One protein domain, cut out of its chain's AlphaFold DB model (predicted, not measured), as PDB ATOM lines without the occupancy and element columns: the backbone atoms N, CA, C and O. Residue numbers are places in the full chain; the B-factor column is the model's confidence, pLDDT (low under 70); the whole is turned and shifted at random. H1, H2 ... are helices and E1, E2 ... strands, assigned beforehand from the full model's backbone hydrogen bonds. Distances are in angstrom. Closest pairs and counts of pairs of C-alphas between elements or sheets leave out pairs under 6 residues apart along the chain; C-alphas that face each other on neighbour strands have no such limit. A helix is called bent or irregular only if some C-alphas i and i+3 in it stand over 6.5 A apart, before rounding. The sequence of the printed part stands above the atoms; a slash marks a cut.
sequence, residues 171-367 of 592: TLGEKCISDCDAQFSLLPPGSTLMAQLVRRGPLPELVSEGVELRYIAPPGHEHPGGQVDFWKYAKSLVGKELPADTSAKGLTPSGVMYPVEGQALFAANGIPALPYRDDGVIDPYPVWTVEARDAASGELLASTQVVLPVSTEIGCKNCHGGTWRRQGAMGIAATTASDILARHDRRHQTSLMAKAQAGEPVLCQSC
ATOM      1  N   THR A 171      22.786 162.435  43.094       91.94
ATOM      2  CA  THR A 171      22.589 163.297  44.283       91.94
ATOM      3  C   THR A 171      22.212 164.742  43.954       91.94
ATOM      4  O   THR A 171      22.008 165.541  44.866       91.94
ATOM      5  N   LEU A 172      22.222 165.098  42.669       90.12
ATOM      6  CA  LEU A 172      21.922 166.417  42.119       90.12
ATOM      7  C   LEU A 172      21.201 166.190  40.788       90.12
ATOM      8  O   LEU A 172      21.730 165.466  39.950       90.12
ATOM      9  N   GLY A 173      20.053 166.831  40.551       88.12
ATOM     10  CA  GLY A 173      19.330 166.672  39.279       88.12
ATOM     11  C   GLY A 173      20.007 167.315  38.073       88.12
ATOM     12  O   GLY A 173      19.563 167.082  36.954       88.12
ATOM     13  N   GLU A 174      21.071 168.091  38.283       92.81
ATOM     14  CA  GLU A 174      21.984 168.566  37.242       92.81
ATOM     15  C   GLU A 174      23.330 168.948  37.876       92.81
ATOM     16  O   GLU A 174      23.401 169.878  38.688       92.81
ATOM     17  N   LYS A 175      24.420 168.258  37.521       94.06
ATOM     18  CA  LYS A 175      25.767 168.644  37.962       94.06
ATOM     19  C   LYS A 175      26.353 169.666  36.989       94.06
ATOM     20  O   LYS A 175      26.804 169.318  35.905       94.06
ATOM     21  N   CYS A 176      26.419 170.930  37.396       94.06
ATOM     22  CA  CYS A 176      27.175 171.924  36.635       94.06
ATOM     23  C   CYS A 176      28.689 171.737  36.839       94.06
ATOM     24  O   CYS A 176      29.131 171.548  37.977       94.06
ATOM     25  N   ILE A 177      29.465 171.830  35.760       95.06
ATOM     26  CA  ILE A 177      30.936 171.781  35.770       95.06
ATOM     27  C   ILE A 177      31.528 172.872  34.868       95.06
ATOM     28  O   ILE A 177      30.901 173.288  33.892       95.06
ATOM     29  N   SER A 178      32.752 173.321  35.154       95.38
ATOM     30  CA  SER A 178      33.547 174.069  34.172       95.38
ATOM     31  C   SER A 178      34.259 173.139  33.197       95.38
ATOM     32  O   SER A 178      34.703 172.062  33.579       95.38
ATOM     33  N   ASP A 179      34.472 173.615  31.976       95.69
ATOM     34  CA  ASP A 179      35.222 172.928  30.918       95.69
ATOM     35  C   ASP A 179      36.317 173.823  30.299       95.69
ATOM     36  O   ASP A 179      36.689 173.677  29.131       95.69
ATOM     37  N   CYS A 180      36.826 174.769  31.095       96.88
ATOM     38  CA  CYS A 180      37.866 175.741  30.736       96.88
ATOM     39  C   CYS A 180      39.134 175.576  31.590       96.88
ATOM     40  O   CYS A 180      39.786 176.552  31.962       96.88
ATOM     41  N   ASP A 181      39.493 174.324  31.889       96.75
ATOM     42  CA  ASP A 181      40.495 173.966  32.903       96.75
ATOM     43  C   ASP A 181      41.897 174.533  32.650       96.75
ATOM     44  O   ASP A 181      42.677 174.648  33.588       96.75
ATOM     45  N   ALA A 182      42.219 174.941  31.417       96.94
ATOM     46  CA  ALA A 182      43.461 175.647  31.093       96.94
ATOM     47  C   ALA A 182      43.547 177.060  31.699       96.94
ATOM     48  O   ALA A 182      44.642 177.603  31.834       96.94
ATOM     49  N   GLN A 183      42.410 177.670  32.037       97.94
ATOM     50  CA  GLN A 183      42.328 178.960  32.714       97.94
ATOM     51  C   GLN A 183      42.072 178.766  34.206       97.94
ATOM     52  O   GLN A 183      42.863 179.193  35.048       97.94
ATOM     53  N   PHE A 184      40.961 178.118  34.535       97.88
ATOM     54  CA  PHE A 184      40.584 177.776  35.899       97.88
ATOM     55  C   PHE A 184      39.633 176.586  35.879       97.88
ATOM     56  O   PHE A 184      39.023 176.285  34.855       97.88
ATOM     57  N   SER A 185      39.444 175.966  37.038       96.50
ATOM     58  CA  SER A 185      38.369 175.001  37.241       96.50
ATOM     59  C   SER A 185      37.443 175.474  38.360       96.50
ATOM     60  O   SER A 185      37.893 175.999  39.383       96.50
ATOM     61  N   LEU A 186      36.140 175.312  38.154       93.12
ATOM     62  CA  LEU A 186      35.116 175.396  39.189       93.12
ATOM     63  C   LEU A 186      34.225 174.169  39.030       93.12
ATOM     64  O   LEU A 186      33.759 173.887  37.930       93.12
ATOM     65  N   LEU A 187      33.980 173.451  40.127       92.00
ATOM     66  CA  LEU A 187      33.194 172.211  40.100       92.00
ATOM     67  C   LEU A 187      33.759 171.209  39.068       92.00
ATOM     68  O   LEU A 187      33.117 170.957  38.050       92.00
ATOM     69  N   PRO A 188      34.960 170.648  39.297       92.56
ATOM     70  CA  PRO A 188      35.560 169.698  38.363       92.56
ATOM     71  C   PRO A 188      34.687 168.440  38.173       92.56
ATOM     72  O   PRO A 188      33.799 168.177  38.999       92.56
ATOM     73  N   PRO A 189      34.946 167.634  37.123       93.94
ATOM     74  CA  PRO A 189      34.213 166.396  36.866       93.94
ATOM     75  C   PRO A 189      34.173 165.470  38.090       93.94
ATOM     76  O   PRO A 189      35.198 165.203  38.723       93.94
ATOM     77  N   GLY A 190      32.979 164.977  38.428       93.12
ATOM     78  CA  GLY A 190      32.765 164.168  39.628       93.12
ATOM     79  C   GLY A 190      31.307 164.147  40.077       93.12
ATOM     80  O   GLY A 190      30.946 164.778  41.073       93.12
ATOM     81  N   SER A 191      30.467 163.430  39.339       95.25
ATOM     82  CA  SER A 191      29.067 163.184  39.697       95.25
ATOM     83  C   SER A 191      28.957 162.041  40.709       95.25
ATOM     84  O   SER A 191      29.856 161.207  40.824       95.25
ATOM     85  N   THR A 192      27.865 162.001  41.473       95.94
ATOM     86  CA  THR A 192      27.608 160.913  42.428       95.94
ATOM     87  C   THR A 192      26.366 160.148  42.022       95.94
ATOM     88  O   THR A 192      25.329 160.763  41.764       95.94
ATOM     89  N   LEU A 193      26.488 158.823  42.004       97.62
ATOM     90  CA  LEU A 193      25.387 157.886  41.834       97.62
ATOM     91  C   LEU A 193      25.165 157.113  43.135       97.62
ATOM     92  O   LEU A 193      26.131 156.713  43.785       97.62
ATOM     93  N   MET A 194      23.907 156.915  43.502       98.19
ATOM     94  CA  MET A 194      23.464 156.164  44.673       98.19
ATOM     95  C   MET A 194      22.470 155.088  44.245       98.19
ATOM     96  O   MET A 194      21.795 155.259  43.229       98.19
ATOM     97  N   ALA A 195      22.422 153.972  44.970       98.56
ATOM     98  CA  ALA A 195      21.494 152.889  44.677       98.56
ATOM     99  C   ALA A 195      21.104 152.068  45.912       98.56
ATOM    100  O   ALA A 195      21.913 151.870  46.823       98.56
ATOM    101  N   GLN A 196      19.878 151.545  45.895       98.50
ATOM    102  CA  GLN A 196      19.357 150.567  46.849       98.50
ATOM    103  C   GLN A 196      18.809 149.357  46.096       98.50
ATOM    104  O   GLN A 196      18.081 149.497  45.112       98.50
ATOM    105  N   LEU A 197      19.161 148.165  46.573       98.56
ATOM    106  CA  LEU A 197      18.614 146.910  46.081       98.56
ATOM    107  C   LEU A 197      17.532 146.438  47.050       98.56
ATOM    108  O   LEU A 197      17.794 146.255  48.236       98.56
ATOM    109  N   VAL A 198      16.326 146.231  46.540       98.38
ATOM    110  CA  VAL A 198      15.192 145.696  47.294       98.38
ATOM    111  C   VAL A 198      14.962 144.262  46.844       98.38
ATOM    112  O   VAL A 198      14.706 144.016  45.664       98.38
ATOM    113  N   ARG A 199      15.015 143.311  47.773       98.12
ATOM    114  CA  ARG A 199      14.502 141.959  47.551       98.12
ATOM    115  C   ARG A 199      12.995 141.975  47.766       98.12
ATOM    116  O   ARG A 199      12.514 142.380  48.823       98.12
ATOM    117  N   ARG A 200      12.251 141.549  46.749       97.19
ATOM    118  CA  ARG A 200      10.788 141.535  46.765       97.19
ATOM    119  C   ARG A 200      10.275 140.434  47.692       97.19
ATOM    120  O   ARG A 200      10.883 139.372  47.820       97.19
ATOM    121  N   GLY A 201       9.128 140.675  48.313       95.31
ATOM    122  CA  GLY A 201       8.463 139.713  49.193       95.31
ATOM    123  C   GLY A 201       7.198 140.299  49.817       95.31
ATOM    124  O   GLY A 201       6.876 141.453  49.547       95.31
ATOM    125  N   PRO A 202       6.462 139.553  50.659       92.25
ATOM    126  CA  PRO A 202       5.336 140.114  51.410       92.25
ATOM    127  C   PRO A 202       5.779 141.302  52.279       92.25
ATOM    128  O   PRO A 202       5.126 142.343  52.310       92.25
ATOM    129  N   LEU A 203       6.953 141.151  52.898       91.94
ATOM    130  CA  LEU A 203       7.728 142.198  53.553       91.94
ATOM    131  C   LEU A 203       9.062 142.318  52.798       91.94
ATOM    132  O   LEU A 203       9.908 141.436  52.952       91.94
ATOM    133  N   PRO A 204       9.221 143.315  51.912       95.44
ATOM    134  CA  PRO A 204      10.453 143.527  51.163       95.44
ATOM    135  C   PRO A 204      11.633 143.852  52.082       95.44
ATOM    136  O   PRO A 204      11.461 144.463  53.134       95.44
ATOM    137  N   GLU A 205      12.837 143.481  51.656       96.44
ATOM    138  CA  GLU A 205      14.069 143.681  52.426       96.44
ATOM    139  C   GLU A 205      15.089 144.485  51.615       96.44
ATOM    140  O   GLU A 205      15.314 144.212  50.433       96.44
ATOM    141  N   LEU A 206      15.741 145.461  52.253       97.19
ATOM    142  CA  LEU A 206      16.879 146.164  51.662       97.19
ATOM    143  C   LEU A 206      18.131 145.287  51.750       97.19
ATOM    144  O   LEU A 206      18.567 144.907  52.836       97.19
ATOM    145  N   VAL A 207      18.730 144.990  50.601       97.00
ATOM    146  CA  VAL A 207      19.912 144.132  50.485       97.00
ATOM    147  C   VAL A 207      21.158 144.996  50.337       97.00
ATOM    148  O   VAL A 207      21.276 145.784  49.399       97.00
ATOM    149  N   SER A 208      22.104 144.828  51.261       95.12
ATOM    150  CA  SER A 208      23.393 145.542  51.267       95.12
ATOM    151  C   SER A 208      24.616 144.637  51.450       95.12
ATOM    152  O   SER A 208      25.746 145.091  51.295       95.12
ATOM    153  N   GLU A 209      24.400 143.346  51.706       94.81
ATOM    154  CA  GLU A 209      25.446 142.339  51.882       94.81
ATOM    155  C   GLU A 209      25.313 141.234  50.829       94.81
ATOM    156  O   GLU A 209      24.234 141.007  50.286       94.81
ATOM    157  N   GLY A 210      26.418 140.544  50.528       95.81
ATOM    158  CA  GLY A 210      26.425 139.431  49.569       95.81
ATOM    159  C   GLY A 210      26.203 139.834  48.107       95.81
ATOM    160  O   GLY A 210      26.086 138.961  47.252       95.81
ATOM    161  N   VAL A 211      26.184 141.134  47.799       98.00
ATOM    162  CA  VAL A 211      25.960 141.664  46.450       98.00
ATOM    163  C   VAL A 211      27.047 142.654  46.043       98.00
ATOM    164  O   VAL A 211      27.605 143.371  46.872       98.00
ATOM    165  N   GLU A 212      27.332 142.711  44.746       98.44
ATOM    166  CA  GLU A 212      28.187 143.718  44.126       98.44
ATOM    167  C   GLU A 212      27.350 144.555  43.157       98.44
ATOM    168  O   GLU A 212      26.706 144.018  42.250       98.44
ATOM    169  N   LEU A 213      27.366 145.878  43.334       98.62
ATOM    170  CA  LEU A 213      26.727 146.802  42.402       98.62
ATOM    171  C   LEU A 213      27.764 147.405  41.459       98.62
ATOM    172  O   LEU A 213      28.832 147.851  41.883       98.62
ATOM    173  N   ARG A 214      27.430 147.460  40.172       98.56
ATOM    174  CA  ARG A 214      28.258 148.047  39.114       98.56
ATOM    175  C   ARG A 214      27.512 149.159  38.410       98.56
ATOM    176  O   ARG A 214      26.312 149.056  38.184       98.56
ATOM    177  N   TYR A 215      28.247 150.189  38.020       98.62
ATOM    178  CA  TYR A 215      27.767 151.248  37.143       98.62
ATOM    179  C   TYR A 215      28.566 151.215  35.839       98.62
ATOM    180  O   TYR A 215      29.779 150.991  35.848       98.62
ATOM    181  N   ILE A 216      27.889 151.412  34.712       98.50
ATOM    182  CA  ILE A 216      28.471 151.265  33.377       98.50
ATOM    183  C   ILE A 216      28.100 152.491  32.548       98.50
ATOM    184  O   ILE A 216      26.917 152.805  32.393       98.50
ATOM    185  N   ALA A 217      29.119 153.179  32.034       97.88
ATOM    186  CA  ALA A 217      28.949 154.314  31.142       97.88
ATOM    187  C   ALA A 217      28.274 153.899  29.825       97.88
ATOM    188  O   ALA A 217      28.565 152.819  29.301       97.88
ATOM    189  N   PRO A 218      27.386 154.742  29.273       96.12
ATOM    190  CA  PRO A 218      26.827 154.520  27.949       96.12
ATOM    191  C   PRO A 218      27.879 154.736  26.850       96.12
ATOM    192  O   PRO A 218      28.844 155.476  27.068       96.12
ATOM    193  N   PRO A 219      27.649 154.180  25.645       94.44
ATOM    194  CA  PRO A 219      28.500 154.419  24.487       94.44
ATOM    195  C   PRO A 219      28.731 155.906  24.194       94.44
ATOM    196  O   PRO A 219      27.788 156.697  24.124       94.44
ATOM    197  N   GLY A 220      29.992 156.262  23.976       94.94
ATOM    198  CA  GLY A 220      30.474 157.617  23.738       94.94
ATOM    199  C   GLY A 220      30.810 158.411  25.003       94.94
ATOM    200  O   GLY A 220      31.287 159.531  24.864       94.94
ATOM    201  N   HIS A 221      30.571 157.882  26.207       96.69
ATOM    202  CA  HIS A 221      30.905 158.543  27.480       96.69
ATOM    203  C   HIS A 221      32.027 157.835  28.259       96.69
ATOM    204  O   HIS A 221      32.303 158.180  29.411       96.69
ATOM    205  N   GLU A 222      32.687 156.851  27.652       96.31
ATOM    206  CA  GLU A 222      33.754 156.067  28.272       96.31
ATOM    207  C   GLU A 222      35.083 156.831  28.388       96.31
ATOM    208  O   GLU A 222      35.914 156.461  29.217       96.31
ATOM    209  N   HIS A 223      35.276 157.899  27.600       96.25
ATOM    210  CA  HIS A 223      36.548 158.631  27.488       96.25
ATOM    211  C   HIS A 223      36.423 160.152  27.722       96.25
ATOM    212  O   HIS A 223      36.800 160.965  26.869       96.25
ATOM    213  N   PRO A 224      35.926 160.592  28.893       96.19
ATOM    214  CA  PRO A 224      35.729 162.014  29.195       96.19
ATOM    215  C   PRO A 224      37.023 162.860  29.108       96.19
ATOM    216  O   PRO A 224      36.977 164.050  28.792       96.19
ATOM    217  N   GLY A 225      38.193 162.267  29.323       95.56
ATOM    218  CA  GLY A 225      39.513 162.883  29.185       95.56
ATOM    219  C   GLY A 225      39.865 163.321  27.769       95.56
ATOM    220  O   GLY A 225      40.713 164.195  27.606       95.56
ATOM    221  N   GLY A 226      39.179 162.793  26.751       94.38
ATOM    222  CA  GLY A 226      39.267 163.297  25.381       94.38
ATOM    223  C   GLY A 226      38.513 164.615  25.152       94.38
ATOM    224  O   GLY A 226      38.724 165.277  24.135       94.38
ATOM    225  N   GLN A 227      37.638 165.023  26.079       95.50
ATOM    226  CA  GLN A 227      36.670 166.105  25.857       95.50
ATOM    227  C   GLN A 227      37.053 167.438  26.528       95.50
ATOM    228  O   GLN A 227      36.651 168.520  26.060       95.50
ATOM    229  N   VAL A 228      37.824 167.383  27.620       94.94
ATOM    230  CA  VAL A 228      38.257 168.541  28.426       94.94
ATOM    231  C   VAL A 228      39.691 168.378  28.931       94.94
ATOM    232  O   VAL A 228      40.191 167.266  29.073       94.94
ATOM    233  N   ASP A 229      40.341 169.496  29.260       95.31
ATOM    234  CA  ASP A 229      41.753 169.512  29.658       95.31
ATOM    235  C   ASP A 229      41.983 169.266  31.164       95.31
ATOM    236  O   ASP A 229      43.124 169.329  31.620       95.31
ATOM    237  N   PHE A 230      40.939 168.988  31.958       96.88
ATOM    238  CA  PHE A 230      41.035 168.822  33.417       96.88
ATOM    239  C   PHE A 230      42.215 167.937  33.856       96.88
ATOM    240  O   PHE A 230      43.034 168.355  34.676       96.88
ATOM    241  N   TRP A 231      42.359 166.745  33.269       97.31
ATOM    242  CA  TRP A 231      43.413 165.793  33.638       97.31
ATOM    243  C   TRP A 231      44.827 166.295  33.343       97.31
ATOM    244  O   TRP A 231      45.743 166.025  34.120       97.31
ATOM    245  N   LYS A 232      45.008 167.094  32.281       97.12
ATOM    246  CA  LYS A 232      46.294 167.734  31.961       97.12
ATOM    247  C   LYS A 232      46.747 168.672  33.081       97.12
ATOM    248  O   LYS A 232      47.944 168.789  33.332       97.12
ATOM    249  N   TYR A 233      45.797 169.318  33.753       97.56
ATOM    250  CA  TYR A 233      46.054 170.285  34.818       97.56
ATOM    251  C   TYR A 233      45.722 169.754  36.221       97.56
ATOM    252  O   TYR A 233      45.783 170.502  37.195       97.56
ATOM    253  N   ALA A 234      45.432 168.457  36.376       96.88
ATOM    254  CA  ALA A 234      45.033 167.871  37.659       96.88
ATOM    255  C   ALA A 234      46.051 168.143  38.782       96.88
ATOM    256  O   ALA A 234      45.674 168.411  39.922       96.88
ATOM    257  N   LYS A 235      47.348 168.175  38.452       96.31
ATOM    258  CA  LYS A 235      48.405 168.489  39.417       96.31
ATOM    259  C   LYS A 235      48.226 169.862  40.068       96.31
ATOM    260  O   LYS A 235      48.389 169.962  41.280       96.31
ATOM    261  N   SER A 236      47.883 170.895  39.296       96.19
ATOM    262  CA  SER A 236      47.652 172.240  39.836       96.19
ATOM    263  C   SER A 236      46.254 172.384  40.439       96.19
ATOM    264  O   SER A 236      46.097 173.046  41.461       96.19
ATOM    265  N   LEU A 237      45.247 171.741  39.840       95.88
ATOM    266  CA  LEU A 237      43.845 171.891  40.235       95.88
ATOM    267  C   LEU A 237      43.484 171.099  41.498       95.88
ATOM    268  O   LEU A 237      42.749 171.599  42.343       95.88
ATOM    269  N   VAL A 238      43.987 169.871  41.639       93.31
ATOM    270  CA  VAL A 238      43.648 168.961  42.751       93.31
ATOM    271  C   VAL A 238      44.872 168.435  43.505       93.31
ATOM    272  O   VAL A 238      44.751 167.540  44.341       93.31
ATOM    273  N   GLY A 239      46.060 168.983  43.230       93.12
ATOM    274  CA  GLY A 239      47.292 168.693  43.972       93.12
ATOM    275  C   GLY A 239      47.952 167.351  43.642       93.12
ATOM    276  O   GLY A 239      48.913 166.969  44.309       93.12
ATOM    277  N   LYS A 240      47.457 166.617  42.637       93.94
ATOM    278  CA  LYS A 240      48.016 165.327  42.215       93.94
ATOM    279  C   LYS A 240      47.812 165.072  40.731       93.94
ATOM    280  O   LYS A 240      46.829 165.513  40.145       93.94
ATOM    281  N   GLU A 241      48.745 164.341  40.138       95.75
ATOM    282  CA  GLU A 241      48.565 163.799  38.794       95.75
ATOM    283  C   GLU A 241      47.479 162.718  38.835       95.75
ATOM    284  O   GLU A 241      47.410 161.928  39.781       95.75
ATOM    285  N   LEU A 242      46.605 162.721  37.833       96.50
ATOM    286  CA  LEU A 242      45.525 161.754  37.694       96.50
ATOM    287  C   LEU A 242      45.667 161.050  36.344       96.50
ATOM    288  O   LEU A 242      45.923 161.730  35.347       96.50
ATOM    289  N   PRO A 243      45.480 159.720  36.281       96.94
ATOM    290  CA  PRO A 243      45.268 159.047  35.008       96.94
ATOM    291  C   PRO A 243      44.076 159.672  34.277       96.94
ATOM    292  O   PRO A 243      43.131 160.138  34.921       96.94
ATOM    293  N   ALA A 244      44.111 159.660  32.944       96.19
ATOM    294  CA  ALA A 244      42.962 160.057  32.138       96.19
ATOM    295  C   ALA A 244      41.703 159.293  32.578       96.19
ATOM    296  O   ALA A 244      41.787 158.174  33.092       96.19
ATOM    297  N   ASP A 245      40.546 159.935  32.430       97.06
ATOM    298  CA  ASP A 245      39.234 159.367  32.755       97.06
ATOM    299  C   ASP A 245      39.058 158.951  34.225       97.06
ATOM    300  O   ASP A 245      38.077 158.307  34.573       97.06
ATOM    301  N   THR A 246      39.984 159.320  35.114       97.06
ATOM    302  CA  THR A 246      39.966 158.897  36.518       97.06
ATOM    303  C   THR A 246      39.788 160.096  37.436       97.06
ATOM    304  O   THR A 246      40.491 161.100  37.316       97.06
ATOM    305  N   SER A 247      38.846 160.014  38.371       94.50
ATOM    306  CA  SER A 247      38.599 161.091  39.328       94.50
ATOM    307  C   SER A 247      39.619 161.120  40.464       94.50
ATOM    308  O   SER A 247      40.381 160.178  40.692       94.50
ATOM    309  N   ALA A 248      39.592 162.186  41.268       90.69
ATOM    310  CA  ALA A 248      40.438 162.298  42.455       90.69
ATOM    311  C   ALA A 248      40.209 161.175  43.490       90.69
ATOM    312  O   ALA A 248      41.073 160.963  44.343       90.69
ATOM    313  N   LYS A 249      39.082 160.457  43.422       91.62
ATOM    314  CA  LYS A 249      38.760 159.306  44.283       91.62
ATOM    315  C   LYS A 249      39.081 157.953  43.630       91.62
ATOM    316  O   LYS A 249      38.817 156.924  44.235       91.62
ATOM    317  N   GLY A 250      39.665 157.946  42.430       94.50
ATOM    318  CA  GLY A 250      40.029 156.722  41.712       94.50
ATOM    319  C   GLY A 250      38.881 156.073  40.939       94.50
ATOM    320  O   GLY A 250      39.029 154.941  40.494       94.50
ATOM    321  N   LEU A 251      37.745 156.760  40.778       97.31
ATOM    322  CA  LEU A 251      36.619 156.250  39.994       97.31
ATOM    323  C   LEU A 251      36.814 156.560  38.508       97.31
ATOM    324  O   LEU A 251      37.215 157.667  38.148       97.31
ATOM    325  N   THR A 252      36.463 155.593  37.671       97.81
ATOM    326  CA  THR A 252      36.374 155.676  36.204       97.81
ATOM    327  C   THR A 252      34.910 155.800  35.753       97.81
ATOM    328  O   THR A 252      34.019 155.670  36.600       97.81
ATOM    329  N   PRO A 253      34.608 156.036  34.458       97.94
ATOM    330  CA  PRO A 253      33.228 156.141  33.963       97.94
ATOM    331  C   PRO A 253      32.393 154.871  34.165       97.94
ATOM    332  O   PRO A 253      31.181 154.963  34.333       97.94
ATOM    333  N   SER A 254      33.040 153.708  34.240       98.56
ATOM    334  CA  SER A 254      32.431 152.431  34.631       98.56
ATOM    335  C   SER A 254      33.195 151.836  35.809       98.56
ATOM    336  O   SER A 254      34.422 151.938  35.846       98.56
ATOM    337  N   GLY A 255      32.508 151.212  36.763       98.12
ATOM    338  CA  GLY A 255      33.134 150.701  37.981       98.12
ATOM    339  C   GLY A 255      32.156 150.029  38.942       98.12
ATOM    340  O   GLY A 255      31.055 149.638  38.557       98.12
ATOM    341  N   VAL A 256      32.580 149.886  40.198       97.88
ATOM    342  CA  VAL A 256      31.770 149.332  41.294       97.88
ATOM    343  C   VAL A 256      31.244 150.443  42.199       97.88
ATOM    344  O   VAL A 256      31.906 151.463  42.399       97.88
ATOM    345  N   MET A 257      30.052 150.244  42.750       98.25
ATOM    346  CA  MET A 257      29.497 151.084  43.809       98.25
ATOM    347  C   MET A 257      29.900 150.509  45.170       98.25
ATOM    348  O   MET A 257      29.944 149.292  45.343       98.25
ATOM    349  N   TYR A 258      30.183 151.377  46.138       97.38
ATOM    350  CA  TYR A 258      30.650 150.977  47.466       97.38
ATOM    351  C   TYR A 258      29.528 151.107  48.500       97.38
ATOM    352  O   TYR A 258      28.788 152.091  48.438       97.38
ATOM    353  N   PRO A 259      29.397 150.167  49.452       96.75
ATOM    354  CA  PRO A 259      28.416 150.284  50.526       96.75
ATOM    355  C   PRO A 259      28.706 151.512  51.400       96.75
ATOM    356  O   PRO A 259      29.865 151.843  51.670       96.75
ATOM    357  N   VAL A 260      27.648 152.189  51.839       95.50
ATOM    358  CA  VAL A 260      27.712 153.327  52.760       95.50
ATOM    359  C   VAL A 260      27.557 152.808  54.186       95.50
ATOM    360  O   VAL A 260      26.584 152.135  54.511       95.50
ATOM    361  N   GLU A 261      28.530 153.108  55.045       92.56
ATOM    362  CA  GLU A 261      28.554 152.605  56.421       92.56
ATOM    363  C   GLU A 261      27.276 152.980  57.191       92.56
ATOM    364  O   GLU A 261      26.845 154.134  57.193       92.56
ATOM    365  N   GLY A 262      26.668 151.985  57.845       89.19
ATOM    366  CA  GLY A 262      25.457 152.162  58.648       89.19
ATOM    367  C   GLY A 262      24.165 152.354  57.847       89.19
ATOM    368  O   GLY A 262      23.133 152.631  58.451       89.19
ATOM    369  N   GLN A 263      24.195 152.210  56.518       92.38
ATOM    370  CA  GLN A 263      23.019 152.357  55.659       92.38
ATOM    371  C   GLN A 263      22.928 151.206  54.657       92.38
ATOM    372  O   GLN A 263      23.931 150.771  54.096       92.38
ATOM    373  N   ALA A 264      21.710 150.752  54.359       95.12
ATOM    374  CA  ALA A 264      21.473 149.822  53.259       95.12
ATOM    375  C   ALA A 264      21.480 150.579  51.916       95.12
ATOM    376  O   ALA A 264      20.445 150.736  51.269       95.12
ATOM    377  N   LEU A 265      22.645 151.122  51.556       97.56
ATOM    378  CA  LEU A 265      22.856 152.041  50.441       97.56
ATOM    379  C   LEU A 265      24.231 151.808  49.805       97.56
ATOM    380  O   LEU A 265      25.224 151.634  50.507       97.56
ATOM    381  N   PHE A 266      24.300 151.887  48.477       98.44
ATOM    382  CA  PHE A 266      25.551 151.897  47.721       98.44
ATOM    383  C   PHE A 266      25.770 153.254  47.060       98.44
ATOM    384  O   PHE A 266      24.827 153.872  46.570       98.44
ATOM    385  N   ALA A 267      27.023 153.700  46.981       98.00
ATOM    386  CA  ALA A 267      27.396 154.958  46.354       98.00
ATOM    387  C   ALA A 267      28.653 154.835  45.480       98.00
ATOM    388  O   ALA A 267      29.649 154.209  45.841       98.00
ATOM    389  N   ALA A 268      28.629 155.516  44.340       98.06
ATOM    390  CA  ALA A 268      29.789 155.813  43.510       98.06
ATOM    391  C   ALA A 268      29.947 157.337  43.445       98.06
ATOM    392  O   ALA A 268      29.283 158.021  42.666       98.06
ATOM    393  N   ASN A 269      30.796 157.884  44.318       95.31
ATOM    394  CA  ASN A 269      30.990 159.326  44.477       95.31
ATOM    395  C   ASN A 269      32.243 159.792  43.729       95.31
ATOM    396  O   ASN A 269      33.364 159.498  44.144       95.31
ATOM    397  N   GLY A 270      32.039 160.556  42.656       95.31
ATOM    398  CA  GLY A 270      33.111 161.099  41.828       95.31
ATOM    399  C   GLY A 270      33.257 160.397  40.481       95.31
ATOM    400  O   GLY A 270      34.379 160.264  40.008       95.31
ATOM    401  N   ILE A 271      32.165 159.940  39.866       98.06
ATOM    402  CA  ILE A 271      32.165 159.446  38.483       98.06
ATOM    403  C   ILE A 271      32.509 160.627  37.554       98.06
ATOM    404  O   ILE A 271      31.814 161.649  37.600       98.06
ATOM    405  N   PRO A 272      33.561 160.540  36.722       96.56
ATOM    406  CA  PRO A 272      33.950 161.625  35.827       96.56
ATOM    407  C   PRO A 272      33.045 161.669  34.586       96.56
ATOM    408  O   PRO A 272      33.445 161.288  33.495       96.56
ATOM    409  N   ALA A 273      31.805 162.123  34.752       96.25
ATOM    410  CA  ALA A 273      30.856 162.302  33.654       96.25
ATOM    411  C   ALA A 273      30.967 163.705  33.034       96.25
ATOM    412  O   ALA A 273      31.234 164.680  33.739       96.25
ATOM    413  N   LEU A 274      30.727 163.800  31.723       96.62
ATOM    414  CA  LEU A 274      30.716 165.040  30.940       96.62
ATOM    415  C   LEU A 274      29.510 165.069  29.989       96.62
ATOM    416  O   LEU A 274      29.056 164.000  29.578       96.62
ATOM    417  N   PRO A 275      29.046 166.263  29.563       96.00
ATOM    418  CA  PRO A 275      27.919 166.400  28.638       96.00
ATOM    419  C   PRO A 275      28.291 166.132  27.171       96.00
ATOM    420  O   PRO A 275      27.576 166.538  26.257       96.00
ATOM    421  N   TYR A 276      29.462 165.547  26.920       95.56
ATOM    422  CA  TYR A 276      30.051 165.426  25.593       95.56
ATOM    423  C   TYR A 276      30.312 163.966  25.281       95.56
ATOM    424  O   TYR A 276      30.995 163.292  26.052       95.56
ATOM    425  N   ARG A 277      29.796 163.523  24.138       94.25
ATOM    426  CA  ARG A 277      30.080 162.210  23.576       94.25
ATOM    427  C   ARG A 277      31.313 162.239  22.683       94.25
ATOM    428  O   ARG A 277      31.629 163.264  22.076       94.25
ATOM    429  N   ASP A 278      31.946 161.085  22.521       93.56
ATOM    430  CA  ASP A 278      33.115 160.900  21.652       93.56
ATOM    431  C   ASP A 278      32.845 161.168  20.163       93.56
ATOM    432  O   ASP A 278      33.748 161.563  19.428       93.56
ATOM    433  N   ASP A 279      31.592 161.044  19.721       92.56
ATOM    434  CA  ASP A 279      31.148 161.414  18.371       92.56
ATOM    435  C   ASP A 279      30.843 162.917  18.207       92.56
ATOM    436  O   ASP A 279      30.446 163.366  17.130       92.56
ATOM    437  N   GLY A 280      31.044 163.713  19.261       90.88
ATOM    438  CA  GLY A 280      30.811 165.154  19.275       90.88
ATOM    439  C   GLY A 280      29.365 165.562  19.554       90.88
ATOM    440  O   GLY A 280      29.079 166.764  19.568       90.88
ATOM    441  N   VAL A 281      28.453 164.615  19.798       92.94
ATOM    442  CA  VAL A 281      27.089 164.926  20.240       92.94
ATOM    443  C   VAL A 281      27.128 165.504  21.657       92.94
ATOM    444  O   VAL A 281      27.825 165.007  22.542       92.94
ATOM    445  N   ILE A 282      26.363 166.574  21.874       94.31
ATOM    446  CA  ILE A 282      26.157 167.142  23.204       94.31
ATOM    447  C   ILE A 282      24.968 166.426  23.850       94.31
ATOM    448  O   ILE A 282      23.831 166.569  23.400       94.31
ATOM    449  N   ASP A 283      25.248 165.676  24.910       94.62
ATOM    450  CA  ASP A 283      24.277 164.934  25.706       94.62
ATOM    451  C   ASP A 283      24.445 165.282  27.196       94.62
ATOM    452  O   ASP A 283      25.288 164.691  27.868       94.62
ATOM    453  N   PRO A 284      23.651 166.230  27.732       95.38
ATOM    454  CA  PRO A 284      23.676 166.592  29.152       95.38
ATOM    455  C   PRO A 284      23.052 165.554  30.083       95.38
ATOM    456  O   PRO A 284      23.194 165.655  31.296       95.38
ATOM    457  N   TYR A 285      22.329 164.568  29.544       95.69
ATOM    458  CA  TYR A 285      21.548 163.619  30.339       95.69
ATOM    459  C   TYR A 285      21.944 162.166  30.095       95.69
ATOM    460  O   TYR A 285      21.064 161.315  29.940       95.69
ATOM    461  N   PRO A 286      23.240 161.845  30.047       95.88
ATOM    462  CA  PRO A 286      23.669 160.522  29.649       95.88
ATOM    463  C   PRO A 286      23.169 159.454  30.634       95.88
ATOM    464  O   PRO A 286      23.028 159.693  31.837       95.88
ATOM    465  N   VAL A 287      22.841 158.279  30.100       96.62
ATOM    466  CA  VAL A 287      22.118 157.222  30.821       96.62
ATOM    467  C   VAL A 287      23.087 156.111  31.203       96.62
ATOM    468  O   VAL A 287      23.541 155.360  30.346       96.62
ATOM    469  N   TRP A 288      23.397 156.005  32.491       97.62
ATOM    470  CA  TRP A 288      24.217 154.929  33.036       97.62
ATOM    471  C   TRP A 288      23.378 153.676  33.261       97.62
ATOM    472  O   TRP A 288      22.237 153.756  33.722       97.62
ATOM    473  N   THR A 289      23.970 152.514  32.997       98.44
ATOM    474  CA  THR A 289      23.405 151.227  33.417       98.44
ATOM    475  C   THR A 289      23.915 150.895  34.814       98.44
ATOM    476  O   THR A 289      25.109 151.035  35.085       98.44
ATOM    477  N   VAL A 290      23.022 150.435  35.688       98.75
ATOM    478  CA  VAL A 290      23.365 149.901  37.009       98.75
ATOM    479  C   VAL A 290      22.975 148.432  37.054       98.75
ATOM    480  O   VAL A 290      21.882 148.056  36.631       98.75
ATOM    481  N   GLU A 291      23.877 147.595  37.549       98.75
ATOM    482  CA  GLU A 291      23.667 146.159  37.709       98.75
ATOM    483  C   GLU A 291      23.928 145.761  39.156       98.75
ATOM    484  O   GLU A 291      24.933 146.170  39.733       98.75
ATOM    485  N   ALA A 292      23.054 144.933  39.717       98.62
ATOM    486  CA  ALA A 292      23.278 144.238  40.975       98.62
ATOM    487  C   ALA A 292      23.558 142.765  40.684       98.62
ATOM    488  O   ALA A 292      22.779 142.106  39.987       98.62
ATOM    489  N   ARG A 293      24.668 142.251  41.210       98.56
ATOM    490  CA  ARG A 293      25.103 140.868  41.016       98.56
ATOM    491  C   ARG A 293      25.326 140.178  42.350       98.56
ATOM    492  O   ARG A 293      25.781 140.816  43.297       98.56
ATOM    493  N   ASP A 294      25.040 138.885  42.408       97.94
ATOM    494  CA  ASP A 294      25.436 138.059  43.545       97.94
ATOM    495  C   ASP A 294      26.968 138.021  43.637       97.94
ATOM    496  O   ASP A 294      27.656 137.769  42.642       97.94
ATOM    497  N   ALA A 295      27.516 138.299  44.820       96.69
ATOM    498  CA  ALA A 295      28.959 138.438  44.998       96.69
ATOM    499  C   ALA A 295      29.713 137.098  44.908       96.69
ATOM    500  O   ALA A 295      30.917 137.096  44.652       96.69
ATOM    501  N   ALA A 296      29.037 135.963  45.125       96.50
ATOM    502  CA  ALA A 296      29.653 134.641  45.102       96.50
ATOM    503  C   ALA A 296      29.581 133.989  43.713       96.50
ATOM    504  O   ALA A 296      30.569 133.415  43.251       96.50
ATOM    505  N   SER A 297      28.426 134.062  43.048       96.75
ATOM    506  CA  SER A 297      28.170 133.415  41.756       96.75
ATOM    507  C   SER A 297      28.397 134.339  40.553       96.75
ATOM    508  O   SER A 297      28.648 133.850  39.450       96.75
ATOM    509  N   GLY A 298      28.313 135.662  40.739       96.50
ATOM    510  CA  GLY A 298      28.331 136.656  39.660       96.50
ATOM    511  C   GLY A 298      27.019 136.757  38.869       96.50
ATOM    512  O   GLY A 298      26.957 137.488  37.869       96.50
ATOM    513  N   GLU A 299      25.978 136.034  39.291       97.44
ATOM    514  CA  GLU A 299      24.647 136.053  38.684       97.44
ATOM    515  C   GLU A 299      24.041 137.458  38.726       97.44
ATOM    516  O   GLU A 299      24.154 138.168  39.723       97.44
ATOM    517  N   LEU A 300      23.407 137.877  37.628       98.12
ATOM    518  CA  LEU A 300      22.710 139.159  37.557       98.12
ATOM    519  C   LEU A 300      21.367 139.054  38.287       98.12
ATOM    520  O   LEU A 300      20.468 138.368  37.813       98.12
ATOM    521  N   LEU A 301      21.229 139.778  39.397       98.06
ATOM    522  CA  LEU A 301      20.015 139.799  40.217       98.06
ATOM    523  C   LEU A 301      18.999 140.822  39.699       98.06
ATOM    524  O   LEU A 301      17.802 140.549  39.628       98.06
ATOM    525  N   ALA A 302      19.479 142.013  39.332       98.38
ATOM    526  CA  ALA A 302      18.672 143.088  38.764       98.38
ATOM    527  C   ALA A 302      19.535 144.057  37.952       98.38
ATOM    528  O   ALA A 302      20.730 144.221  38.205       98.38
ATOM    529  N   SER A 303      18.912 144.753  37.003       98.31
ATOM    530  CA  SER A 303      19.526 145.871  36.291       98.31
ATOM    531  C   SER A 303      18.514 146.987  36.065       98.31
ATOM    532  O   SER A 303      17.316 146.742  35.902       98.31
ATOM    533  N   THR A 304      19.002 148.222  36.061       98.38
ATOM    534  CA  THR A 304      18.228 149.402  35.691       98.38
ATOM    535  C   THR A 304      19.104 150.424  34.972       98.38
ATOM    536  O   THR A 304      20.309 150.236  34.797       98.38
ATOM    537  N   GLN A 305      18.485 151.520  34.550       97.88
ATOM    538  CA  GLN A 305      19.140 152.655  33.933       97.88
ATOM    539  C   GLN A 305      18.747 153.958  34.626       97.88
ATOM    540  O   GLN A 305      17.619 154.140  35.088       97.88
ATOM    541  N   VAL A 306      19.702 154.879  34.695       97.19
ATOM    542  CA  VAL A 306      19.569 156.134  35.430       97.19
ATOM    543  C   VAL A 306      20.302 157.255  34.706       97.19
ATOM    544  O   VAL A 306      21.406 157.076  34.197       97.19
ATOM    545  N   VAL A 307      19.681 158.430  34.661       96.62
ATOM    546  CA  VAL A 307      20.309 159.638  34.122       96.62
ATOM    547  C   VAL A 307      21.364 160.136  35.113       96.62
ATOM    548  O   VAL A 307      21.068 160.331  36.294       96.62
ATOM    549  N   LEU A 308      22.583 160.379  34.625       96.62
ATOM    550  CA  LEU A 308      23.658 161.039  35.366       96.62
ATOM    551  C   LEU A 308      23.873 162.448  34.781       96.62
ATOM    552  O   LEU A 308      24.763 162.641  33.951       96.62
ATOM    553  N   PRO A 309      23.033 163.427  35.165       96.00
ATOM    554  CA  PRO A 309      22.923 164.707  34.482       96.00
ATOM    555  C   PRO A 309      24.142 165.587  34.763       96.00
ATOM    556  O   PRO A 309      24.552 165.765  35.917       96.00
ATOM    557  N   VAL A 310      24.719 166.145  33.708       96.44
ATOM    558  CA  VAL A 310      25.887 167.017  33.777       96.44
ATOM    559  C   VAL A 310      25.790 168.103  32.714       96.44
ATOM    560  O   VAL A 310      25.428 167.844  31.573       96.44
ATOM    561  N   SER A 311      26.169 169.331  33.065       96.06
ATOM    562  CA  SER A 311      26.078 170.472  32.159       96.06
ATOM    563  C   SER A 311      27.248 171.430  32.339       96.06
ATOM    564  O   SER A 311      27.718 171.686  33.445       96.06
ATOM    565  N   THR A 312      27.714 171.995  31.230       96.50
ATOM    566  CA  THR A 312      28.693 173.095  31.203       96.50
ATOM    567  C   THR A 312      28.042 174.410  30.775       96.50
ATOM    568  O   THR A 312      28.717 175.378  30.417       96.50
ATOM    569  N   GLU A 313      26.710 174.465  30.770       95.31
ATOM    570  CA  GLU A 313      25.917 175.631  30.383       95.31
ATOM    571  C   GLU A 313      25.890 176.669  31.523       95.31
ATOM    572  O   GLU A 313      24.850 177.008  32.086       95.31
ATOM    573  N   ILE A 314      27.078 177.161  31.884       95.44
ATOM    574  CA  ILE A 314      27.284 178.220  32.871       95.44
ATOM    575  C   ILE A 314      27.407 179.549  32.123       95.44
ATOM    576  O   ILE A 314      28.392 179.809  31.429       95.44
ATOM    577  N   GLY A 315      26.403 180.412  32.270       94.12
ATOM    578  CA  GLY A 315      26.183 181.614  31.454       94.12
ATOM    579  C   GLY A 315      27.170 182.776  31.641       94.12
ATOM    580  O   GLY A 315      26.830 183.917  31.331       94.12
ATOM    581  N   CYS A 316      28.399 182.537  32.115       95.25
ATOM    582  CA  CYS A 316      29.403 183.579  32.362       95.25
ATOM    583  C   CYS A 316      29.633 184.498  31.150       95.25
ATOM    584  O   CYS A 316      29.831 185.707  31.315       95.25
ATOM    585  N   LYS A 317      29.551 183.949  29.928       93.12
ATOM    586  CA  LYS A 317      29.722 184.702  28.675       93.12
ATOM    587  C   LYS A 317      28.782 185.898  28.548       93.12
ATOM    588  O   LYS A 317      29.124 186.881  27.899       93.12
ATOM    589  N   ASN A 318      27.624 185.851  29.211       92.25
ATOM    590  CA  ASN A 318      26.614 186.895  29.122       92.25
ATOM    591  C   ASN A 318      27.123 188.249  29.651       92.25
ATOM    592  O   ASN A 318      26.618 189.290  29.236       92.25
ATOM    593  N   CYS A 319      28.139 188.244  30.526       92.81
ATOM    594  CA  CYS A 319      28.782 189.450  31.064       92.81
ATOM    595  C   CYS A 319      30.309 189.492  30.871       92.81
ATOM    596  O   CYS A 319      30.894 190.574  30.916       92.81
ATOM    597  N   HIS A 320      30.959 188.346  30.656       93.25
ATOM    598  CA  HIS A 320      32.417 188.236  30.512       93.25
ATOM    599  C   HIS A 320      32.893 188.116  29.054       93.25
ATOM    600  O   HIS A 320      34.084 187.951  28.792       93.25
ATOM    601  N   GLY A 321      31.980 188.242  28.090       88.94
ATOM    602  CA  GLY A 321      32.276 188.151  26.662       88.94
ATOM    603  C   GLY A 321      32.612 186.742  26.199       88.94
ATOM    604  O   GLY A 321      32.536 185.784  26.964       88.94
ATOM    605  N   GLY A 322      32.979 186.624  24.922       89.81
ATOM    606  CA  GLY A 322      33.130 185.334  24.251       89.81
ATOM    607  C   GLY A 322      31.792 184.721  23.836       89.81
ATOM    608  O   GLY A 322      30.745 185.358  23.925       89.81
ATOM    609  N   THR A 323      31.855 183.480  23.368       91.06
ATOM    610  CA  THR A 323      30.700 182.657  22.987       91.06
ATOM    611  C   THR A 323      30.702 181.366  23.795       91.06
ATOM    612  O   THR A 323      31.636 181.103  24.555       91.06
ATOM    613  N   TRP A 324      29.698 180.516  23.614       93.56
ATOM    614  CA  TRP A 324      29.792 179.127  24.065       93.56
ATOM    615  C   TRP A 324      30.998 178.409  23.436       93.56
ATOM    616  O   TRP A 324      31.283 178.583  22.246       93.56
ATOM    617  N   ARG A 325      31.705 177.585  24.223       93.56
ATOM    618  CA  ARG A 325      32.874 176.801  23.775       93.56
ATOM    619  C   ARG A 325      32.489 175.708  22.778       93.56
ATOM    620  O   ARG A 325      33.262 175.419  21.866       93.56
ATOM    621  N   ARG A 326      31.319 175.083  22.946       91.94
ATOM    622  CA  ARG A 326      30.864 173.949  22.133       91.94
ATOM    623  C   ARG A 326      29.564 174.284  21.408       91.94
ATOM    624  O   ARG A 326      28.517 174.434  22.030       91.94
ATOM    625  N   GLN A 327      29.657 174.369  20.079       87.50
ATOM    626  CA  GLN A 327      28.525 174.380  19.138       87.50
ATOM    627  C   GLN A 327      27.417 175.409  19.446       87.50
ATOM    628  O   GLN A 327      26.257 175.168  19.140       87.50
ATOM    629  N   GLY A 328      27.749 176.543  20.074       87.62
ATOM    630  CA  GLY A 328      26.746 177.554  20.430       87.62
ATOM    631  C   GLY A 328      25.768 177.131  21.537       87.62
ATOM    632  O   GLY A 328      24.781 177.827  21.745       87.62
ATOM    633  N   ALA A 329      26.018 176.023  22.246       90.06
ATOM    634  CA  ALA A 329      25.071 175.463  23.214       90.06
ATOM    635  C   ALA A 329      25.553 175.531  24.670       90.06
ATOM    636  O   ALA A 329      24.762 175.828  25.560       90.06
ATOM    637  N   MET A 330      26.830 175.231  24.931       92.44
ATOM    638  CA  MET A 330      27.380 175.200  26.292       92.44
ATOM    639  C   MET A 330      28.908 175.302  26.321       92.44
ATOM    640  O   MET A 330      29.577 175.278  25.282       92.44
ATOM    641  N   GLY A 331      29.460 175.381  27.529       94.94
ATOM    642  CA  GLY A 331      30.888 175.414  27.793       94.94
ATOM    643  C   GLY A 331      31.464 176.824  27.846       94.94
ATOM    644  O   GLY A 331      31.106 177.703  27.060       94.94
ATOM    645  N   ILE A 332      32.392 177.050  28.764       96.69
ATOM    646  CA  ILE A 332      33.020 178.344  29.004       96.69
ATOM    647  C   ILE A 332      34.172 178.515  28.008       96.69
ATOM    648  O   ILE A 332      35.165 177.788  28.040       96.69
ATOM    649  N   ALA A 333      34.064 179.487  27.100       95.56
ATOM    650  CA  ALA A 333      35.148 179.767  26.164       95.56
ATOM    651  C   ALA A 333      36.383 180.338  26.873       95.56
ATOM    652  O   ALA A 333      36.289 181.071  27.859       95.56
ATOM    653  N   ALA A 334      37.559 180.078  26.300       95.94
ATOM    654  CA  ALA A 334      38.833 180.599  26.794       95.94
ATOM    655  C   ALA A 334      38.837 182.132  26.936       95.94
ATOM    656  O   ALA A 334      39.441 182.662  27.865       95.94
ATOM    657  N   THR A 335      38.153 182.851  26.039       94.88
ATOM    658  CA  THR A 335      38.008 184.315  26.090       94.88
ATOM    659  C   THR A 335      37.191 184.763  27.298       94.88
ATOM    660  O   THR A 335      37.633 185.653  28.021       94.88
ATOM    661  N   THR A 336      36.061 184.101  27.564       96.38
ATOM    662  CA  THR A 336      35.235 184.307  28.760       96.38
ATOM    663  C   THR A 336      36.040 184.036  30.029       96.38
ATOM    664  O   THR A 336      36.105 184.881  30.919       96.38
ATOM    665  N   ALA A 337      36.705 182.879  30.097       97.75
ATOM    666  CA  ALA A 337      37.485 182.481  31.263       97.75
ATOM    667  C   ALA A 337      38.658 183.441  31.533       97.75
ATOM    668  O   ALA A 337      38.914 183.831  32.670       97.75
ATOM    669  N   SER A 338      39.324 183.894  30.471       97.12
ATOM    670  CA  SER A 338      40.411 184.873  30.543       97.12
ATOM    671  C   SER A 338      39.947 186.242  31.047       97.12
ATOM    672  O   SER A 338      40.644 186.864  31.848       97.12
ATOM    673  N   ASP A 339      38.779 186.727  30.607       96.00
ATOM    674  CA  ASP A 339      38.213 187.991  31.099       96.00
ATOM    675  C   ASP A 339      37.846 187.901  32.590       96.00
ATOM    676  O   ASP A 339      38.126 188.839  33.342       96.00
ATOM    677  N   ILE A 340      37.314 186.757  33.045       97.25
ATOM    678  CA  ILE A 340      37.060 186.496  34.471       97.25
ATOM    679  C   ILE A 340      38.355 186.633  35.277       97.25
ATOM    680  O   ILE A 340      38.398 187.426  36.221       97.25
ATOM    681  N   LEU A 341      39.425 185.930  34.886       98.12
ATOM    682  CA  LEU A 341      40.707 185.996  35.598       98.12
ATOM    683  C   LEU A 341      41.309 187.403  35.567       98.12
ATOM    684  O   LEU A 341      41.738 187.909  36.601       98.12
ATOM    685  N   ALA A 342      41.282 188.082  34.418       96.25
ATOM    686  CA  ALA A 342      41.801 189.443  34.296       96.25
ATOM    687  C   ALA A 342      41.046 190.439  35.194       96.25
ATOM    688  O   ALA A 342      41.645 191.348  35.780       96.25
ATOM    689  N   ARG A 343      39.724 190.282  35.332       94.75
ATOM    690  CA  ARG A 343      38.919 191.091  36.257       94.75
ATOM    691  C   ARG A 343      39.204 190.737  37.705       94.75
ATOM    692  O   ARG A 343      39.298 191.658  38.516       94.75
ATOM    693  N   HIS A 344      39.363 189.455  38.013       97.44
ATOM    694  CA  HIS A 344      39.718 189.000  39.348       97.44
ATOM    695  C   HIS A 344      41.065 189.594  39.776       97.44
ATOM    696  O   HIS A 344      41.128 190.307  40.777       97.44
ATOM    697  N   ASP A 345      42.103 189.436  38.952       98.12
ATOM    698  CA  ASP A 345      43.442 189.993  39.168       98.12
ATOM    699  C   ASP A 345      43.398 191.509  39.375       98.12
ATOM    700  O   ASP A 345      43.937 192.036  40.349       98.12
ATOM    701  N   ARG A 346      42.659 192.229  38.523       94.19
ATOM    702  CA  ARG A 346      42.510 193.685  38.640       94.19
ATOM    703  C   ARG A 346      41.840 194.127  39.945       94.19
ATOM    704  O   ARG A 346      42.132 195.223  40.424       94.19
ATOM    705  N   ARG A 347      40.878 193.362  40.469       91.88
ATOM    706  CA  ARG A 347      40.057 193.764  41.629       91.88
ATOM    707  C   ARG A 347      40.594 193.255  42.958       91.88
ATOM    708  O   ARG A 347      40.376 193.913  43.970       91.88
ATOM    709  N   HIS A 348      41.283 192.124  42.934       93.12
ATOM    710  CA  HIS A 348      41.748 191.411  44.119       93.12
ATOM    711  C   HIS A 348      43.273 191.311  44.198       93.12
ATOM    712  O   HIS A 348      43.786 190.690  45.118       93.12
ATOM    713  N   GLN A 349      43.990 191.943  43.261       94.31
ATOM    714  CA  GLN A 349      45.457 191.983  43.216       94.31
ATOM    715  C   GLN A 349      46.094 190.587  43.173       94.31
ATOM    716  O   GLN A 349      47.188 190.365  43.688       94.31
ATOM    717  N   THR A 350      45.400 189.642  42.543       96.81
ATOM    718  CA  THR A 350      45.913 188.305  42.263       96.81
ATOM    719  C   THR A 350      46.694 188.277  40.945       96.81
ATOM    720  O   THR A 350      46.760 189.269  40.216       96.81
ATOM    721  N   SER A 351      47.307 187.132  40.648       97.56
ATOM    722  CA  SER A 351      48.061 186.875  39.412       97.56
ATOM    723  C   SER A 351      47.581 185.596  38.708       97.56
ATOM    724  O   SER A 351      48.385 184.861  38.134       97.56
ATOM    725  N   LEU A 352      46.293 185.273  38.834       98.06
ATOM    726  CA  LEU A 352      45.701 184.016  38.373       98.06
ATOM    727  C   LEU A 352      45.810 183.870  36.859       98.06
ATOM    728  O   LEU A 352      46.116 182.785  36.376       98.06
ATOM    729  N   MET A 353      45.642 184.964  36.112       97.94
ATOM    730  CA  MET A 353      45.777 184.943  34.657       97.94
ATOM    731  C   MET A 353      47.205 184.578  34.234       97.94
ATOM    732  O   MET A 353      47.402 183.745  33.352       97.94
ATOM    733  N   ALA A 354      48.208 185.158  34.897       98.06
ATOM    734  CA  ALA A 354      49.611 184.846  34.630       98.06
ATOM    735  C   ALA A 354      49.955 183.392  35.000       98.06
ATOM    736  O   ALA A 354      50.682 182.732  34.261       98.06
ATOM    737  N   LYS A 355      49.398 182.871  36.103       98.00
ATOM    738  CA  LYS A 355      49.565 181.463  36.506       98.00
ATOM    739  C   LYS A 355      48.949 180.496  35.493       98.00
ATOM    740  O   LYS A 355      49.618 179.567  35.055       98.00
ATOM    741  N   ALA A 356      47.725 180.765  35.041       98.00
ATOM    742  CA  ALA A 356      47.075 179.980  33.994       98.00
ATOM    743  C   ALA A 356      47.902 179.949  32.696       98.00
ATOM    744  O   ALA A 356      48.127 178.888  32.121       98.00
ATOM    745  N   GLN A 357      48.437 181.100  32.269       97.62
ATOM    746  CA  GLN A 357      49.325 181.189  31.101       97.62
ATOM    747  C   GLN A 357      50.634 180.405  31.269       97.62
ATOM    748  O   GLN A 357      51.195 179.941  30.279       97.62
ATOM    749  N   ALA A 358      51.105 180.237  32.505       97.75
ATOM    750  CA  ALA A 358      52.255 179.402  32.841       97.75
ATOM    751  C   ALA A 358      51.916 177.899  32.948       97.75
ATOM    752  O   ALA A 358      52.804 177.099  33.230       97.75
ATOM    753  N   GLY A 359      50.662 177.498  32.702       97.00
ATOM    754  CA  GLY A 359      50.212 176.108  32.818       97.00
ATOM    755  C   GLY A 359      49.845 175.685  34.242       97.00
ATOM    756  O   GLY A 359      49.715 174.492  34.501       97.00
ATOM    757  N   GLU A 360      49.653 176.645  35.149       97.69
ATOM    758  CA  GLU A 360      49.251 176.432  36.543       97.69
ATOM    759  C   GLU A 360      47.870 177.062  36.819       97.69
ATOM    760  O   GLU A 360      47.756 178.010  37.603       97.69
ATOM    761  N   PRO A 361      46.797 176.594  36.155       98.12
ATOM    762  CA  PRO A 361      45.454 177.095  36.408       98.12
ATOM    763  C   PRO A 361      45.017 176.787  37.842       98.12
ATOM    764  O   PRO A 361      45.489 175.836  38.477       98.12
ATOM    765  N   VAL A 362      44.092 177.606  38.339       97.31
ATOM    766  CA  VAL A 362      43.611 177.562  39.722       97.31
ATOM    767  C   VAL A 362      42.260 176.854  39.815       97.31
ATOM    768  O   VAL A 362      41.370 177.076  38.995       97.31
ATOM    769  N   LEU A 363      42.080 176.034  40.850       97.44
ATOM    770  CA  LEU A 363      40.752 175.625  41.303       97.44
ATOM    771  C   LEU A 363      40.192 176.748  42.180       97.44
ATOM    772  O   LEU A 363      40.814 177.078  43.189       97.44
ATOM    773  N   CYS A 364      39.040 177.332  41.846       97.50
ATOM    774  CA  CYS A 364      38.464 178.447  42.619       97.50
ATOM    775  C   CYS A 364      38.327 178.109  44.116       97.50
ATOM    776  O   CYS A 364      38.640 178.928  44.984       97.50
ATOM    777  N   GLN A 365      37.949 176.861  44.407       96.56
ATOM    778  CA  GLN A 365      37.824 176.316  45.756       96.56
ATOM    779  C   GLN A 365      39.152 176.151  46.527       96.56
ATOM    780  O   GLN A 365      39.145 175.891  47.726       96.56
ATOM    781  N   SER A 366      40.310 176.300  45.873       96.00
ATOM    782  CA  SER A 366      41.607 176.297  46.570       96.00
ATOM    783  C   SER A 366      41.797 177.534  47.456       96.00
ATOM    784  O   SER A 366      42.479 177.448  48.474       96.00
ATOM    785  N   CYS A 367      41.157 178.654  47.103       97.19
ATOM    786  CA  CYS A 367      41.131 179.873  47.913       97.19
ATOM    787  C   CYS A 367      39.775 180.074  48.595       97.19
ATOM    788  O   CYS A 367      39.729 180.469  49.752       97.19
TER     789      CYS A 367
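AT A GLANCE: This is residues 171 to 367 of the 592 residues of the protein "Cytochrome C" of Desulfomicrobiaceae bacterium (UniProt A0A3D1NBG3). This is a long body with a seven-stranded sheet folded back on itself at one end and, at the other, a small head of the helices H2, H3 and H4 with the hairpin of E8 and E9; unnamed stretches and H1 lie between. In the folded sheet E2, E1 and E5 face E3, E6 and E7, with E4 as the hinge. You have 197 residues with four named helices and nine named strands, in the order E1 E2 E3 H1 E4 E5 E6 E7 H2 E8 E9 H3 H4; the large antiparallel sheet runs E2 E1 E5 E4 E3 E6 E7, and the class is mixed, with under half of the residues in named elements. The whole is only just compact, close to loose, with a radius of gyration of the C-alphas of 19.4 A, and is a rod of 66 by 32 by 27 A.

HOW THE PARTS SIT: Start at residues 171 to 190, where 175 to 176 pair in parallel with 310 to 311, and 184 to 185 with 362 to 363. Next, E1, residues 191 to 199, and E2, 205 to 207, form a hairpin, with N 199 and O 205 2.8 A apart. E3 is 211 to 216, and H1, 230 to 238, touches no helix and is irregular, with C-alphas 232 and 235 7.8 A apart. E4, 255 to 259, is antiparallel to E3, N 257 to O 213 being 2.8 A, and forms a hairpin with E5, 266 to 271, N 267 to O 258 being 2.8 A. E5 is antiparallel to E1, with N 193 and O 268 3.0 A apart. E6, 287 to 294, is antiparallel to E3, N 214 to O 291 being 2.8 A, and forms a hairpin with E7, 300 to 307, N 290 to O 304 being 2.9 A. After H2, 317 to 320, find the neighbour strands E8, 324 to 326, and E9, 330 to 332, joined by a tight link of 3 residues, with N 325 and O 331 2.9 A apart, within hydrogen-bond range. H3, 334 to 348, touches H2 with residues 336 to 340 alone, the closest C-alphas being those of His 320 and Thr 336, 5.1 A. H4, 352 to 357, touches H3 in a helical hairpin, a steep tilt of 38 degrees, opposite ways; the closest C-alphas are those of Leu 341 and Met 353, 5.3 A. Every O i to N i+4 pair is within hydrogen-bond range in H3 and H4, and 3 of 5 in H1; H2 is too short for one.

IN THESE COORDINATES: Find C-alpha 191 at (29.067, 163.184, 39.697); from there E1 runs 26.9 A to C-alpha 199. E6 spans 23.2 A, E7 20.9 A and H3 20.6 A. H4 ends at C-alpha 357, (49.325, 181.189, 31.101).

THE WHOLE: The C-alphas farthest apart, those of Pro 202 and Arg 346, are 66.4 A apart. The links E3 to H1, H1 to E4 and E5 to E6 are long. The printed part has no cut, and no printed residue is under 70 in pLDDT.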